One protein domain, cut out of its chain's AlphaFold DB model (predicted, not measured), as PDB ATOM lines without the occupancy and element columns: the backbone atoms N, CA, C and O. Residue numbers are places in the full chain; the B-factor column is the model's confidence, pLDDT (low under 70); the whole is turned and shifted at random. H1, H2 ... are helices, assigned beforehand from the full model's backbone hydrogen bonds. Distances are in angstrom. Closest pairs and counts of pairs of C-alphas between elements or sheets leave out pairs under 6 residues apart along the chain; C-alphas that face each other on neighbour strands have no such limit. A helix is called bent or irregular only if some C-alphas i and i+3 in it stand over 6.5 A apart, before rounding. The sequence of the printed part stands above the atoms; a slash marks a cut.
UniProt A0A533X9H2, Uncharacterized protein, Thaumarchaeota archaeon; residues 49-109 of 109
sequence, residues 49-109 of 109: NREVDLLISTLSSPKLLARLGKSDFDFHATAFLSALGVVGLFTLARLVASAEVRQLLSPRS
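What this domain is: This is residues 49 to 109 of the 109 residues of an uncharacterized protein of Thaumarchaeota archaeon (UniProt A0A533X9H2). The model is a loose L of helices: the long helix H3 is bent into a short arm, H3a, and a long arm, H3b, and the two smaller helices sit one on each arm. H1 packs side by side on the first half of H3b, H2 packs on H3a, and the far end of H3b with the tail, residues 100 to 109, sticks out free and adds to the length. The printed part has 61 residues with three named helices, in the order H1, H2, H3, and no named strand; the class is all helix. It is loose, with a radius of gyration of the C-alphas of 14.1 A, and elongated, spanning 44 by 23 by 19 A.

Where its parts are: Begin with H3, residues 73 to 105, assigned as one helix by its hydrogen bonds but bent: the C-alphas of residues 83 and 86 are 9.1 A apart. Find C-alpha 73 at (26.340, 31.883, 13.181); from there arm H3a runs to residue 83, over 14.0 A. H3a is itself irregular, with C-alphas 74 and 77 8.0 A apart. Arm H3b runs from residue 86 over 28.6 A to C-alpha 105 at (45.349, 30.170, 44.296). Now go back to C-alpha 49 at (41.597, 43.649, 31.382), where H1, residues 49 to 59, begins; it measures 15.0 A. H2 follows as residues 62 to 68, over 10.0 A.

How they stand to each other: Look first at the bend: H3a and H3b are about perpendicular, at 82 degrees, and close but not clearly touching, their closest C-alphas being those of Leu 81 and Leu 89, 7.1 A apart. H1 touches H3b, which meets it with residues 88 to 95 alone; the closest C-alphas are those of Thr 58 and Gly 88, at 6.4 A. The two run opposite ways at a shallow tilt of 18 degrees. On the other arm, H2 and H3a form a helical hairpin: they touch, with the C-alphas of Leu 64 and Ala 83 closest at 5.5 A, and run opposite ways at a steep tilt of 39 degrees. H1 and H2 meet only through their link. H1 and H3a are apart, as are H2 and H3b. In H1, H2 and H3b every O i to N i+4 pair is within hydrogen-bond range; in H3a 5 of 7 are.

The domain as a whole: The two C-alphas farthest apart are those of Lys 70 and Ser 109, at 44.2 A. Without residues 100 to 109, which stand free, the body spans 31 by 19 by 18 A. The printed part has no cut and ends at the chain's last residue, 109; the links H1 to H2 and H2 to H3 are both tight. The mean pLDDT of the printed part is 73.9, and it is under 70 at residue 64, residues 67 to 69, 71 to 84 and 107 to 109.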
ATOM      1  N   ASN A  49      41.662  42.723  32.520       89.81
ATOM      2  CA  ASN A  49      41.597  43.649  31.382       89.81
ATOM      3  C   ASN A  49      42.805  43.506  30.440       89.81
ATOM      4  O   ASN A  49      42.629  43.431  29.234       89.81
ATOM      5  N   ARG A  50      44.022  43.342  30.983       89.88
ATOM      6  CA  ARG A  50      45.237  43.132  30.172       89.88
ATOM      7  C   ARG A  50      45.186  41.846  29.343       89.88
ATOM      8  O   ARG A  50      45.722  41.795  28.242       89.88
ATOM      9  N   GLU A  51      44.583  40.794  29.886       86.56
ATOM     10  CA  GLU A  51      44.418  39.508  29.203       86.56
ATOM     11  C   GLU A  51      43.353  39.591  28.106       86.56
ATOM     12  O   GLU A  51      43.535  39.018  27.034       86.56
ATOM     13  N   VAL A  52      42.287  40.360  28.346       86.12
ATOM     14  CA  VAL A  52      41.286  40.699  27.330       86.12
ATOM     15  C   VAL A  52      41.919  41.528  26.209       86.12
ATOM     16  O   VAL A  52      41.747  41.184  25.043       86.12
ATOM     17  N   ASP A  53      42.724  42.543  26.530       87.69
ATOM     18  CA  ASP A  53      43.428  43.367  25.537       87.69
ATOM     19  C   ASP A  53      44.391  42.530  24.679       87.69
ATOM     20  O   ASP A  53      44.444  42.668  23.452       87.69
ATOM     21  N   LEU A  54      45.139  41.617  25.306       84.25
ATOM     22  CA  LEU A  54      46.020  40.682  24.602       84.25
ATOM     23  C   LEU A  54      45.231  39.741  23.680       84.25
ATOM     24  O   LEU A  54      45.641  39.486  22.544       84.25
ATOM     25  N   LEU A  55      44.098  39.224  24.153       80.88
ATOM     26  CA  LEU A  55      43.229  38.365  23.359       80.88
ATOM     27  C   LEU A  55      42.677  39.122  22.146       80.88
ATOM     28  O   LEU A  55      42.791  38.634  21.023       80.88
ATOM     29  N   ILE A  56      42.131  40.322  22.358       81.81
ATOM     30  CA  ILE A  56      41.555  41.158  21.301       81.81
ATOM     31  C   ILE A  56      42.631  41.542  20.289       81.81
ATOM     32  O   ILE A  56      42.442  41.297  19.106       81.81
ATOM     33  N   SER A  57      43.786  42.051  20.724       83.12
ATOM     34  CA  SER A  57      44.884  42.414  19.812       83.12
ATOM     35  C   SER A  57      45.383  41.234  18.971       83.12
ATOM     36  O   SER A  57      45.691  41.407  17.792       83.12
ATOM     37  N   THR A  58      45.394  40.022  19.534       75.12
ATOM     38  CA  THR A  58      45.714  38.791  18.791       75.12
ATOM     39  C   THR A  58      44.620  38.450  17.768       75.12
ATOM     40  O   THR A  58      44.911  37.978  16.668       75.12
ATOM     41  N   LEU A  59      43.356  38.699  18.117       70.50
ATOM     42  CA  LEU A  59      42.174  38.407  17.303       70.50
ATOM     43  C   LEU A  59      41.879  39.449  16.217       70.50
ATOM     44  O   LEU A  59      41.313  39.092  15.185       70.50
ATOM     45  N   SER A  60      42.284  40.710  16.398       72.06
ATOM     46  CA  SER A  60      42.020  41.839  15.488       72.06
ATOM     47  C   SER A  60      42.747  41.753  14.139       72.06
ATOM     48  O   SER A  60      42.777  42.720  13.380       72.06
ATOM     49  N   SER A  61      43.317  40.599  13.794       73.94
ATOM     50  CA  SER A  61      43.887  40.365  12.475       73.94
ATOM     51  C   SER A  61      42.798  40.474  11.391       73.94
ATOM     52  O   SER A  61      41.797  39.752  11.447       73.94
ATOM     53  N   PRO A  62      42.990  41.300  10.342       71.62
ATOM     54  CA  PRO A  62      42.025  41.444   9.245       71.62
ATOM     55  C   PRO A  62      41.668  40.110   8.573       71.62
ATOM     56  O   PRO A  62      40.542  39.895   8.126       71.62
ATOM     57  N   LYS A  63      42.622  39.171   8.550       71.25
ATOM     58  CA  LYS A  63      42.447  37.818   8.007       71.25
ATOM     59  C   LYS A  63      41.473  36.975   8.836       71.25
ATOM     60  O   LYS A  63      40.771  36.131   8.284       71.25
ATOM     61  N   LEU A  64      41.455  37.189  10.147       68.31
ATOM     62  CA  LEU A  64      40.580  36.516  11.104       68.31
ATOM     63  C   LEU A  64      39.146  37.024  10.961       68.31
ATOM     64  O   LEU A  64      38.232  36.227  10.772       68.31
ATOM     65  N   LEU A  65      38.971  38.346  10.919       71.25
ATOM     66  CA  LEU A  65      37.669  38.984  10.711       71.25
ATOM     67  C   LEU A  65      37.034  38.579   9.373       71.25
ATOM     68  O   LEU A  65      35.861  38.218   9.324       71.25
ATOM     69  N   ALA A  66      37.830  38.530   8.299       75.75
ATOM     70  CA  ALA A  66      37.364  38.079   6.988       75.75
ATOM     71  C   ALA A  66      36.970  36.590   6.947       75.75
ATOM     72  O   ALA A  66      36.158  36.195   6.111       75.75
ATOM     73  N   ARG A  67      37.551  35.748   7.814       68.75
ATOM     74  CA  ARG A  67      37.181  34.327   7.947       68.75
ATOM     75  C   ARG A  67      35.911  34.148   8.769       68.75
ATOM     76  O   ARG A  67      35.054  33.366   8.375       68.75
ATOM     77  N   LEU A  68      35.784  34.892   9.864       67.62
ATOM     78  CA  LEU A  68      34.597  34.876  10.719       67.62
ATOM     79  C   LEU A  68      33.356  35.372   9.967       67.62
ATOM     80  O   LEU A  68      32.308  34.743  10.055       67.62
ATOM     81  N   GLY A  69      33.495  36.415   9.141       69.88
ATOM     82  CA  GLY A  69      32.393  36.960   8.337       69.88
ATOM     83  C   GLY A  69      31.891  36.063   7.195       69.88
ATOM     84  O   GLY A  69      30.919  36.420   6.543       69.88
ATOM     85  N   LYS A  70      32.543  34.923   6.925       71.56
ATOM     86  CA  LYS A  70      32.122  33.942   5.903       71.56
ATOM     87  C   LYS A  70      31.449  32.694   6.486       71.56
ATOM     88  O   LYS A  70      31.062  31.818   5.720       71.56
ATOM     89  N   SER A  71      31.374  32.578   7.809       63.28
ATOM     90  CA  SER A  71      30.799  31.420   8.503       63.28
ATOM     91  C   SER A  71      29.354  31.698   8.912       63.28
ATOM     92  O   SER A  71      29.029  32.833   9.242       63.28
ATOM     93  N   ASP A  72      28.518  30.660   8.969       64.19
ATOM     94  CA  ASP A  72      27.202  30.738   9.619       64.19
ATOM     95  C   ASP A  72      27.340  30.889  11.138       64.19
ATOM     96  O   ASP A  72      28.298  30.372  11.731       64.19
ATOM     97  N   PHE A  73      26.359  31.567  11.749       58.56
ATOM     98  CA  PHE A  73      26.340  31.883  13.181       58.56
ATOM     99  C   PHE A  73      26.403  30.639  14.073       58.56
ATOM    100  O   PHE A  73      27.174  30.595  15.035       58.56
ATOM    101  N   ASP A  74      25.676  29.593  13.678       60.50
ATOM    102  CA  ASP A  74      25.513  28.356  14.446       60.50
ATOM    103  C   ASP A  74      26.773  27.465  14.468       60.50
ATOM    104  O   ASP A  74      26.855  26.539  15.271       60.50
ATOM    105  N   PHE A  75      27.794  27.769  13.653       57.25
ATOM    106  CA  PHE A  75      29.082  27.053  13.625       57.25
ATOM    107  C   PHE A  75      30.276  27.934  14.018       57.25
ATOM    108  O   PHE A  75      31.440  27.566  13.824       57.25
ATOM    109  N   HIS A  76      30.020  29.113  14.593       62.78
ATOM    110  CA  HIS A  76      31.079  30.061  14.903       62.78
ATOM    111  C   HIS A  76      32.085  29.566  15.931       62.78
ATOM    112  O   HIS A  76      33.219  30.003  15.849       62.78
ATOM    113  N   ALA A  77      31.764  28.663  16.861       66.06
ATOM    114  CA  ALA A  77      32.760  28.216  17.840       66.06
ATOM    115  C   ALA A  77      33.916  27.444  17.172       66.06
ATOM    116  O   ALA A  77      35.090  27.743  17.399       66.06
ATOM    117  N   THR A  78      33.605  26.505  16.275       65.44
ATOM    118  CA  THR A  78      34.620  25.759  15.512       65.44
ATOM    119  C   THR A  78      35.290  26.624  14.446       65.44
ATOM    120  O   THR A  78      36.513  26.556  14.278       65.44
ATOM    121  N   ALA A  79      34.535  27.496  13.770       65.88
ATOM    122  CA  ALA A  79      35.087  28.466  12.828       65.88
ATOM    123  C   ALA A  79      36.000  29.490  13.525       65.88
ATOM    124  O   ALA A  79      37.039  29.849  12.979       65.88
ATOM    125  N   PHE A  80      35.674  29.900  14.750       69.06
ATOM    126  CA  PHE A  80      36.474  30.777  15.603       69.06
ATOM    127  C   PHE A  80      37.780  30.103  16.006       69.06
ATOM    128  O   PHE A  80      38.848  30.660  15.749       69.06
ATOM    129  N   LEU A  81      37.719  28.872  16.529       68.56
ATOM    130  CA  LEU A  81      38.908  28.068  16.841       68.56
ATOM    131  C   LEU A  81      39.795  27.839  15.609       68.56
ATOM    132  O   LEU A  81      41.018  27.921  15.697       68.56
ATOM    133  N   SER A  82      39.192  27.613  14.443       66.94
ATOM    134  CA  SER A  82      39.919  27.438  13.180       66.94
ATOM    135  C   SER A  82      40.524  28.750  12.667       66.94
ATOM    136  O   SER A  82      41.625  28.767  12.111       66.94
ATOM    137  N   ALA A  83      39.822  29.872  12.841       65.44
ATOM    138  CA  ALA A  83      40.275  31.183  12.399       65.44
ATOM    139  C   ALA A  83      41.426  31.710  13.266       65.44
ATOM    140  O   ALA A  83      42.338  32.329  12.718       65.44
ATOM    141  N   LEU A  84      41.424  31.404  14.568       68.12
ATOM    142  CA  LEU A  84      42.481  31.747  15.530       68.12
ATOM    143  C   LEU A  84      43.874  31.289  15.076       68.12
ATOM    144  O   LEU A  84      44.878  31.939  15.377       68.12
ATOM    145  N   GLY A  85      43.936  30.182  14.332       71.62
ATOM    146  CA  GLY A  85      45.192  29.570  13.921       71.62
ATOM    147  C   GLY A  85      46.062  29.172  15.118       71.62
ATOM    148  O   GLY A  85      45.652  29.224  16.275       71.62
ATOM    149  N   VAL A  86      47.301  28.772  14.839       75.38
ATOM    150  CA  VAL A  86      48.211  28.233  15.862       75.38
ATOM    151  C   VAL A  86      48.536  29.275  16.941       75.38
ATOM    152  O   VAL A  86      48.483  28.966  18.127       75.38
ATOM    153  N   VAL A  87      48.800  30.526  16.550       72.00
ATOM    154  CA  VAL A  87      49.137  31.613  17.489       72.00
ATOM    155  C   VAL A  87      47.962  31.939  18.411       72.00
ATOM    156  O   VAL A  87      48.142  32.000  19.623       72.00
ATOM    157  N   GLY A  88      46.752  32.091  17.864       75.31
ATOM    158  CA  GLY A  88      45.563  32.371  18.663       75.31
ATOM    159  C   GLY A  88      45.214  31.227  19.619       75.31
ATOM    160  O   GLY A  88      44.871  31.480  20.773       75.31
ATOM    161  N   LEU A  89      45.372  29.974  19.178       77.19
ATOM    162  CA  LEU A  89      45.198  28.796  20.033       77.19
ATOM    163  C   LEU A  89      46.222  28.757  21.177       77.19
ATOM    164  O   LEU A  89      45.845  28.467  22.311       77.19
ATOM    165  N   PHE A  90      47.490  29.098  20.921       81.50
ATOM    166  CA  PHE A  90      48.503  29.208  21.975       81.50
ATOM    167  C   PHE A  90      48.189  30.326  22.975       81.50
ATOM    168  O   PHE A  90      48.324  30.116  24.181       81.50
ATOM    169  N   THR A  91      47.737  31.491  22.503       80.56
ATOM    170  CA  THR A  91      47.309  32.589  23.381       80.56
ATOM    171  C   THR A  91      46.136  32.154  24.254       80.56
ATOM    172  O   THR A  91      46.202  32.313  25.470       80.56
ATOM    173  N   LEU A  92      45.109  31.519  23.679       80.25
ATOM    174  CA  LEU A  92      43.996  30.966  24.454       80.25
ATOM    175  C   LEU A  92      44.461  29.930  25.478       80.25
ATOM    176  O   LEU A  92      44.066  30.016  26.634       80.25
ATOM    177  N   ALA A  93      45.328  28.991  25.096       82.19
ATOM    178  CA  ALA A  93      45.850  27.986  26.020       82.19
ATOM    179  C   ALA A  93      46.595  28.627  27.205       82.19
ATOM    180  O   ALA A  93      46.416  28.213  28.350       82.19
ATOM    181  N   ARG A  94      47.381  29.682  26.949       84.50
ATOM    182  CA  ARG A  94      48.077  30.445  27.994       84.50
ATOM    183  C   ARG A  94      47.103  31.174  28.921       84.50
ATOM    184  O   ARG A  94      47.320  31.187  30.132       84.50
ATOM    185  N   LEU A  95      46.040  31.754  28.369       82.56
ATOM    186  CA  LEU A  95      44.992  32.434  29.134       82.56
ATOM    187  C   LEU A  95      44.196  31.455  30.008       82.56
ATOM    188  O   LEU A  95      44.011  31.716  31.194       82.56
ATOM    189  N   VAL A  96      43.810  30.297  29.459       81.69
ATOM    190  CA  VAL A  96      43.157  29.202  30.199       81.69
ATOM    191  C   VAL A  96      44.033  28.753  31.366       81.69
ATOM    192  O   VAL A  96      43.573  28.729  32.503       81.69
ATOM    193  N   ALA A  97      45.312  28.466  31.112       82.69
ATOM    194  CA  ALA A  97      46.240  28.048  32.158       82.69
ATOM    195  C   ALA A  97      46.396  29.114  33.257       82.69
ATOM    196  O   ALA A  97      46.417  28.777  34.440       82.69
ATOM    197  N   SER A  98      46.463  30.400  32.892       80.88
ATOM    198  CA  SER A  98      46.540  31.486  33.878       80.88
ATOM    199  C   SER A  98      45.274  31.586  34.734       80.88
ATOM    200  O   SER A  98      45.373  31.734  35.954       80.88
ATOM    201  N   ALA A  99      44.093  31.461  34.122       79.38
ATOM    202  CA  ALA A  99      42.812  31.506  34.820       79.38
ATOM    203  C   ALA A  99      42.620  30.317  35.782       79.38
ATOM    204  O   ALA A  99      42.136  30.509  36.897       79.38
ATOM    205  N   GLU A 100      43.038  29.112  35.383       80.62
ATOM    206  CA  GLU A 100      43.014  27.903  36.222       80.62
ATOM    207  C   GLU A 100      43.975  28.022  37.414       80.62
ATOM    208  O   GLU A 100      43.594  27.779  38.558       80.62
ATOM    209  N   VAL A 101      45.206  28.499  37.189       83.19
ATOM    210  CA  VAL A 101      46.154  28.779  38.283       83.19
ATOM    211  C   VAL A 101      45.565  29.802  39.254       83.19
ATOM    212  O   VAL A 101      45.631  29.613  40.467       83.19
ATOM    213  N   ARG A 102      44.928  30.862  38.747       80.81
ATOM    214  CA  ARG A 102      44.282  31.877  39.589       80.81
ATOM    215  C   ARG A 102      43.133  31.283  40.403       80.81
ATOM    216  O   ARG A 102      42.991  31.639  41.567       80.81
ATOM    217  N   GLN A 103      42.361  30.356  39.838       79.75
ATOM    218  CA  GLN A 103      41.315  29.638  40.570       79.75
ATOM    219  C   GLN A 103      41.880  28.812  41.725       79.75
ATOM    220  O   GLN A 103      41.316  28.842  42.812       79.75
ATOM    221  N   LEU A 104      42.971  28.083  41.493       81.81
ATOM    222  CA  LEU A 104      43.598  27.241  42.515       81.81
ATOM    223  C   LEU A 104      44.230  28.060  43.647       81.81
ATOM    224  O   LEU A 104      44.281  27.598  44.782       81.81
ATOM    225  N   LEU A 105      44.709  29.267  43.336       80.31
ATOM    226  CA  LEU A 105      45.349  30.170  44.296       80.31
ATOM    227  C   LEU A 105      44.368  31.128  44.987       80.31
ATOM    228  O   LEU A 105      44.725  31.742  45.992       80.31
ATOM    229  N   SER A 106      43.149  31.276  44.465       75.81
ATOM    230  CA  SER A 106      42.107  32.080  45.107       75.81
ATOM    231  C   SER A 106      41.510  31.279  46.268       75.81
ATOM    232  O   SER A 106      41.075  30.144  46.045       75.81
ATOM    233  N   PRO A 107      41.459  31.818  47.501       60.22
ATOM    234  CA  PRO A 107      40.795  31.133  48.600       60.22
ATOM    235  C   PRO A 107      39.338  30.880  48.209       60.22
ATOM    236  O   PRO A 107      38.667  31.780  47.704       60.22
ATOM    237  N   ARG A 108      38.845  29.658  48.438       52.59
ATOM    238  CA  ARG A 108      37.404  29.388  48.404       52.59
ATOM    239  C   ARG A 108      36.760  30.229  49.510       52.59
ATOM    240  O   ARG A 108      36.871  29.858  50.675       52.59
ATOM    241  N   SER A 109      36.176  31.368  49.145       45.81
ATOM    242  CA  SER A 109      35.231  32.115  49.983       45.81
ATOM    243  C   SER A 109      33.869  31.446  49.947       45.81
ATOM    244  O   SER A 109      33.439  31.137  48.808       45.81
TER     245      SER A 109